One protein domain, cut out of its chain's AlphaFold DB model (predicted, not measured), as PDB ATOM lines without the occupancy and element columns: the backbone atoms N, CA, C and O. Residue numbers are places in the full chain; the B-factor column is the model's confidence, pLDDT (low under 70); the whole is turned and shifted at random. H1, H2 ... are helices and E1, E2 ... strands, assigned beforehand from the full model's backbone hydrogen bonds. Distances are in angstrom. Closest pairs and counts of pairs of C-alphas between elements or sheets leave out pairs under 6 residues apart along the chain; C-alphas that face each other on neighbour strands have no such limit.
ATOM      1  N   LYS A   2      18.016  38.351 -98.453       88.38
ATOM      2  CA  LYS A   2      18.622  39.675 -98.668       88.38
ATOM      3  C   LYS A   2      19.975  39.719 -97.962       88.38
ATOM      4  O   LYS A   2      20.166  39.023 -96.970       88.38
ATOM      5  N   ALA A   3      20.903  40.525 -98.451       90.56
ATOM      6  CA  ALA A   3      22.195  40.718 -97.808       90.56
ATOM      7  C   ALA A   3      22.531  42.207 -97.764       90.56
ATOM      8  O   ALA A   3      22.164  42.950 -98.673       90.56
ATOM      9  N   SER A   4      23.209  42.625 -96.703       92.19
ATOM     10  CA  SER A   4      23.843  43.932 -96.603       92.19
ATOM     11  C   SER A   4      25.353  43.744 -96.503       92.19
ATOM     12  O   SER A   4      25.833  42.783 -95.894       92.19
ATOM     13  N   LEU A   5      26.093  44.660 -97.119       94.25
ATOM     14  CA  LEU A   5      27.544  44.707 -97.056       94.25
ATOM     15  C   LEU A   5      27.954  45.985 -96.335       94.25
ATOM     16  O   LEU A   5      27.484  47.072 -96.665       94.25
ATOM     17  N   HIS A   6      28.810  45.851 -95.330       95.25
ATOM     18  CA  HIS A   6      29.303  46.995 -94.581       95.25
ATOM     19  C   HIS A   6      30.200  47.884 -95.460       95.25
ATOM     20  O   HIS A   6      31.072  47.370 -96.156       95.25
ATOM     21  N   HIS A   7      30.056  49.212 -95.364       95.44
ATOM     22  CA  HIS A   7      30.780  50.169 -96.216       95.44
ATOM     23  C   HIS A   7      32.308  50.011 -96.157       95.44
ATOM     24  O   HIS A   7      32.957  50.021 -97.189       95.44
ATOM     25  N   LYS A   8      32.865  49.709 -94.977       95.50
ATOM     26  CA  LYS A   8      34.296  49.373 -94.802       95.50
ATOM     27  C   LYS A   8      34.839  48.261 -95.714       95.50
ATOM     28  O   LYS A   8      36.040  48.184 -95.895       95.50
ATOM     29  N   VAL A   9      33.995  47.363 -96.232       94.06
ATOM     30  CA  VAL A   9      34.436  46.364 -97.228       94.06
ATOM     31  C   VAL A   9      34.692  47.027 -98.581       94.06
ATOM     32  O   VAL A   9      35.593  46.620 -99.299       94.06
ATOM     33  N   LEU A  10      33.889  48.035 -98.927       94.06
ATOM     34  CA  LEU A  10      33.984  48.782-100.181       94.06
ATOM     35  C   LEU A  10      35.193  49.716-100.203       94.06
ATOM     36  O   LEU A  10      35.749  49.963-101.262       94.06
ATOM     37  N   GLU A  11      35.565  50.249 -99.039       95.31
ATOM     38  CA  GLU A  11      36.713  51.146 -98.876       95.31
ATOM     39  C   GLU A  11      38.055  50.404 -98.868       95.31
ATOM     40  O   GLU A  11      39.096  51.039 -99.011       95.31
ATOM     41  N   ASP A  12      38.047  49.083 -98.667       94.19
ATOM     42  CA  ASP A  12      39.270  48.288 -98.659       94.19
ATOM     43  C   ASP A  12      39.768  48.075-100.097       94.19
ATOM     44  O   ASP A  12      39.058  47.431-100.872       94.19
ATOM     45  N   PRO A  13      40.976  48.541-100.467       91.94
ATOM     46  CA  PRO A  13      41.530  48.327-101.802       91.94
ATOM     47  C   PRO A  13      41.657  46.846-102.190       91.94
ATOM     48  O   PRO A  13      41.557  46.507-103.366       91.94
ATOM     49  N   GLU A  14      41.838  45.939-101.222       90.94
ATOM     50  CA  GLU A  14      41.940  44.497-101.480       90.94
ATOM     51  C   GLU A  14      40.630  43.925-102.053       90.94
ATOM     52  O   GLU A  14      40.630  43.025-102.902       90.94
ATOM     53  N   PHE A  15      39.492  44.468-101.614       92.94
ATOM     54  CA  PHE A  15      38.168  43.929-101.922       92.94
ATOM     55  C   PHE A  15      37.339  44.843-102.824       92.94
ATOM     56  O   PHE A  15      36.713  44.356-103.767       92.94
ATOM     57  N   GLY A  16      37.326  46.145-102.544       91.56
ATOM     58  CA  GLY A  16      36.489  47.156-103.184       91.56
ATOM     59  C   GLY A  16      36.719  47.272-104.687       91.56
ATOM     60  O   GLY A  16      35.751  47.282-105.445       91.56
ATOM     61  N   ASP A  17      37.977  47.243-105.131       91.38
ATOM     62  CA  ASP A  17      38.333  47.351-106.555       91.38
ATOM     63  C   ASP A  17      37.770  46.188-107.388       91.38
ATOM     64  O   ASP A  17      37.341  46.360-108.539       91.38
ATOM     65  N   ASN A  18      37.713  45.008-106.767       90.75
ATOM     66  CA  ASN A  18      37.189  43.777-107.347       90.75
ATOM     67  C   ASN A  18      35.670  43.641-107.181       90.75
ATOM     68  O   ASN A  18      35.067  42.768-107.804       90.75
ATOM     69  N   LEU A  19      35.034  44.476-106.351       92.12
ATOM     70  CA  LEU A  19      33.622  44.352-106.023       92.12
ATOM     71  C   LEU A  19      32.740  45.124-107.009       92.12
ATOM     72  O   LEU A  19      32.434  46.305-106.856       92.12
ATOM     73  N   ARG A  20      32.267  44.408-108.023       90.75
ATOM     74  CA  ARG A  20      31.352  44.903-109.062       90.75
ATOM     75  C   ARG A  20      30.155  43.972-109.242       90.75
ATOM     76  O   ARG A  20      30.123  42.860-108.707       90.75
ATOM     77  N   VAL A  21      29.156  44.401-110.010       89.88
ATOM     78  CA  VAL A  21      28.037  43.521-110.388       89.88
ATOM     79  C   VAL A  21      28.593  42.286-111.106       89.88
ATOM     80  O   VAL A  21      29.365  42.420-112.048       89.88
ATOM     81  N   GLY A  22      28.216  41.094-110.633       89.44
ATOM     82  CA  GLY A  22      28.711  39.808-111.147       89.44
ATOM     83  C   GLY A  22      29.901  39.211-110.385       89.44
ATOM     84  O   GLY A  22      30.300  38.093-110.686       89.44
ATOM     85  N   SER A  23      30.446  39.915-109.390       91.62
ATOM     86  CA  SER A  23      31.553  39.399-108.569       91.62
ATOM     87  C   SER A  23      31.106  38.263-107.660       91.62
ATOM     88  O   SER A  23      29.963  38.230-107.192       91.62
ATOM     89  N   VAL A  24      32.039  37.371-107.334       92.12
ATOM     90  CA  VAL A  24      31.810  36.255-106.409       92.12
ATOM     91  C   VAL A  24      32.628  36.469-105.144       92.12
ATOM     92  O   VAL A  24      33.807  36.795-105.208       92.12
ATOM     93  N   MET A  25      32.015  36.271-103.977       94.12
ATOM     94  CA  MET A  25      32.679  36.436-102.682       94.12
ATOM     95  C   MET A  25      32.728  35.121-101.917       94.12
ATOM     96  O   MET A  25      31.717  34.427-101.789       94.12
ATOM     97  N   ILE A  26      33.890  34.822-101.344       94.81
ATOM     98  CA  ILE A  26      34.050  33.775-100.337       94.81
ATOM     99  C   ILE A  26      33.953  34.430 -98.969       94.81
ATOM    100  O   ILE A  26      34.716  35.344 -98.648       94.81
ATOM    101  N   LEU A  27      32.999  33.955 -98.172       95.50
ATOM    102  CA  LEU A  27      32.693  34.509 -96.862       95.50
ATOM    103  C   LEU A  27      32.946  33.477 -95.759       95.50
ATOM    104  O   LEU A  27      32.643  32.298 -95.926       95.50
ATOM    105  N   ASN A  28      33.438  33.935 -94.611       95.25
ATOM    106  CA  ASN A  28      33.677  33.136 -93.417       95.25
ATOM    107  C   ASN A  28      32.876  33.669 -92.218       95.25
ATOM    108  O   ASN A  28      32.765  34.879 -92.010       95.25
ATOM    109  N   LEU A  29      32.336  32.752 -91.409       93.56
ATOM    110  CA  LEU A  29      31.617  33.045 -90.157       93.56
ATOM    111  C   LEU A  29      30.502  34.107 -90.292       93.56
ATOM    112  O   LEU A  29      30.359  34.988 -89.437       93.56
ATOM    113  N   VAL A  30      29.703  34.048 -91.362       90.62
ATOM    114  CA  VAL A  30      28.564  34.964 -91.541       90.62
ATOM    115  C   VAL A  30      27.388  34.499 -90.693       90.62
ATOM    116  O   VAL A  30      26.939  33.358 -90.795       90.62
ATOM    117  N   LYS A  31      26.851  35.403 -89.873       85.81
ATOM    118  CA  LYS A  31      25.617  35.144 -89.132       85.81
ATOM    119  C   LYS A  31      24.423  35.464 -90.023       85.81
ATOM    120  O   LYS A  31      24.284  36.594 -90.492       85.81
ATOM    121  N   SER A  32      23.555  34.480 -90.232       87.44
ATOM    122  CA  SER A  32      22.237  34.714 -90.810       87.44
ATOM    123  C   SER A  32      21.253  35.078 -89.701       87.44
ATOM    124  O   SER A  32      21.303  34.536 -88.595       87.44
ATOM    125  N   PHE A  33      20.364  36.022 -89.986       85.81
ATOM    126  CA  PHE A  33      19.268  36.380 -89.095       85.81
ATOM    127  C   PHE A  33      17.942  36.251 -89.837       85.81
ATOM    128  O   PHE A  33      17.816  36.584 -91.016       85.81
ATOM    129  N   CYS A  34      16.945  35.727 -89.135       87.19
ATOM    130  CA  CYS A  34      15.594  35.548 -89.643       87.19
ATOM    131  C   CYS A  34      14.634  36.026 -88.559       87.19
ATOM    132  O   CYS A  34      14.388  35.304 -87.597       87.19
ATOM    133  N   ALA A  35      14.114  37.246 -88.702       75.56
ATOM    134  CA  ALA A  35      13.103  37.763 -87.780       75.56
ATOM    135  C   ALA A  35      11.747  37.072 -88.010       75.56
ATOM    136  O   ALA A  35      11.076  36.699 -87.059       75.56
ATOM    137  N   PHE A  36      11.383  36.836 -89.277       78.06
ATOM    138  CA  PHE A  36      10.137  36.175 -89.670       78.06
ATOM    139  C   PHE A  36      10.365  35.352 -90.949       78.06
ATOM    140  O   PHE A  36      10.927  35.855 -91.929       78.06
ATOM    141  N   ARG A  37       9.946  34.078 -90.957       79.94
ATOM    142  CA  ARG A  37      10.002  33.223 -92.159       79.94
ATOM    143  C   ARG A  37       9.139  33.852 -93.272       79.94
ATOM    144  O   ARG A  37       8.085  34.392 -92.952       79.94
ATOM    145  N   PRO A  38       9.547  33.803 -94.559       83.12
ATOM    146  CA  PRO A  38      10.706  33.111 -95.143       83.12
ATOM    147  C   PRO A  38      11.970  33.989 -95.284       83.12
ATOM    148  O   PRO A  38      12.943  33.595 -95.940       83.12
ATOM    149  N   ASN A  39      11.975  35.194 -94.710       84.50
ATOM    150  CA  ASN A  39      12.990  36.200 -94.997       84.50
ATOM    151  C   ASN A  39      14.260  35.983 -94.167       84.50
ATOM    152  O   ASN A  39      14.316  36.296 -92.981       84.50
ATOM    153  N   HIS A  40      15.299  35.488 -94.835       88.50
ATOM    154  CA  HIS A  40      16.645  35.384 -94.282       88.50
ATOM    155  C   HIS A  40      17.478  36.572 -94.745       88.50
ATOM    156  O   HIS A  40      17.467  36.922 -95.935       88.50
ATOM    157  N   TYR A  41      18.213  37.144 -93.803       90.50
ATOM    158  CA  TYR A  41      19.098  38.266 -94.021       90.50
ATOM    159  C   TYR A  41      20.528  37.915 -93.604       90.50
ATOM    160  O   TYR A  41      20.739  37.205 -92.618       90.50
ATOM    161  N   LEU A  42      21.507  38.417 -94.352       92.31
ATOM    162  CA  LEU A  42      22.925  38.331 -94.013       92.31
ATOM    163  C   LEU A  42      23.490  39.739 -93.838       92.31
ATOM    164  O   LEU A  42      23.275  40.600 -94.688       92.31
ATOM    165  N   ASN A  43      24.229  39.957 -92.753       92.19
ATOM    166  CA  ASN A  43      25.027  41.165 -92.564       92.19
ATOM    167  C   ASN A  43      26.490  40.775 -92.729       92.19
ATOM    168  O   ASN A  43      27.027  40.031 -91.908       92.19
ATOM    169  N   ILE A  44      27.108  41.251 -93.803       94.75
ATOM    170  CA  ILE A  44      28.486  40.925 -94.154       94.75
ATOM    171  C   ILE A  44      29.365  42.088 -93.705       94.75
ATOM    172  O   ILE A  44      29.214  43.217 -94.176       94.75
ATOM    173  N   VAL A  45      30.273  41.818 -92.772       94.62
ATOM    174  CA  VAL A  45      31.281  42.784 -92.316       94.62
ATOM    175  C   VAL A  45      32.656  42.436 -92.875       94.62
ATOM    176  O   VAL A  45      32.872  41.319 -93.330       94.62
ATOM    177  N   HIS A  46      33.599  43.376 -92.785       95.00
ATOM    178  CA  HIS A  46      34.976  43.243 -93.286       95.00
ATOM    179  C   HIS A  46      35.645  41.906 -92.938       95.00
ATOM    180  O   HIS A  46      35.965  41.137 -93.834       95.00
ATOM    181  N   ARG A  47      35.674  41.528 -91.653       95.06
ATOM    182  CA  ARG A  47      36.228  40.238 -91.185       95.06
ATOM    183  C   ARG A  47      35.572  38.975 -91.760       95.06
ATOM    184  O   ARG A  47      36.073  37.880 -91.532       95.06
ATOM    185  N   ASN A  48      34.391  39.093 -92.371       95.44
ATOM    186  CA  ASN A  48      33.738  37.952 -92.998       95.44
ATOM    187  C   ASN A  48      34.257  37.706 -94.409       95.44
ATOM    188  O   ASN A  48      34.083  36.600 -94.902       95.44
ATOM    189  N   VAL A  49      34.838  38.700 -95.072       95.19
ATOM    190  CA  VAL A  49      35.297  38.563 -96.452       95.19
ATOM    191  C   VAL A  49      36.665  37.898 -96.445       95.19
ATOM    192  O   VAL A  49      37.586  38.365 -95.787       95.19
ATOM    193  N   VAL A  50      36.773  36.768 -97.141       94.88
ATOM    194  CA  VAL A  50      38.038  36.032 -97.299       94.88
ATOM    195  C   VAL A  50      38.657  36.330 -98.654       94.88
ATOM    196  O   VAL A  50      39.869  36.459 -98.768       94.88
ATOM    197  N   LYS A  51      37.827  36.382 -99.699       93.56
ATOM    198  CA  LYS A  51      38.280  36.617-101.066       93.56
ATOM    199  C   LYS A  51      37.147  37.153-101.923       93.56
ATOM    200  O   LYS A  51      36.024  36.649-101.840       93.56
ATOM    201  N   VAL A  52      37.461  38.122-102.773       93.50
ATOM    202  CA  VAL A  52      36.571  38.624-103.821       93.50
ATOM    203  C   VAL A  52      37.159  38.230-105.169       93.50
ATOM    204  O   VAL A  52      38.345  38.425-105.419       93.50
ATOM    205  N   PHE A  53      36.332  37.639-106.020       90.62
ATOM    206  CA  PHE A  53      36.657  37.356-107.406       90.62
ATOM    207  C   PHE A  53      35.931  38.377-108.285       90.62
ATOM    208  O   PHE A  53      34.698  38.458-108.191       90.62
ATOM    209  N   PRO A  54      36.661  39.147-109.107       90.81
ATOM    210  CA  PRO A  54      36.056  40.124-110.001       90.81
ATOM    211  C   PRO A  54      35.142  39.435-111.025       90.81
ATOM    212  O   PRO A  54      35.283  38.235-111.282       90.81
ATOM    213  N   PRO A  55      34.200  40.176-111.634       86.06
ATOM    214  CA  PRO A  55      33.252  39.612-112.593       86.06
ATOM    215  C   PRO A  55      33.909  39.243-113.929       86.06
ATOM    216  O   PRO A  55      33.283  38.585-114.759       86.06
TER     217      PRO A  55
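This is residues 2 to 55 of the 138 residues of the protein "uncharacterized protein LOC111241860" of Vigna radiata var. radiata (UniProt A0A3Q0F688). Two small two-stranded ribbons, E1 with E3 and E2 with E4, make an elongated body, with the short helices H1 and H2 at one end and the loop of residues 34 to 40 at the other. The 54 printed residues, under half in named elements, run E1, H1, H2, E2, E3, E4: mixed, only just compact, close to loose (radius of gyration of the C-alphas 11.8 A), spanning 35 by 21 by 17 A.

E1, residues 2 to 5, begins at C-alpha (18.622, 39.675, -98.668). H1 is 7 to 10, H2 13 to 16, E2 24 to 27, E3 41 to 44. E4, 49 to 53, 11.1 A long, ends at (36.657, 37.356, -107.406).

E1 and E3 are parallel, 16 degrees; N 4 and O 42 are 2.9 A apart. E2 and E4 are antiparallel, 166 degrees; N 53 and O 24 are 2.8 A apart. E3 and E4 meet only through their link. H1 and H2 only just touch, only at the corner, with 3 pairs of C-alphas within 8 A, the closest Leu 10 and Gly 16, 4.2 A. Both are too short for an O i to N i+4 pair; of one O i to N i+3 pair each, H1's is within range, H2's is not.

C-alphas 13 and 37 are farthest apart, 36.3 A. The printed part has no cut; the link E2 to E3 is long. No printed residue is under 70 in pLDDT.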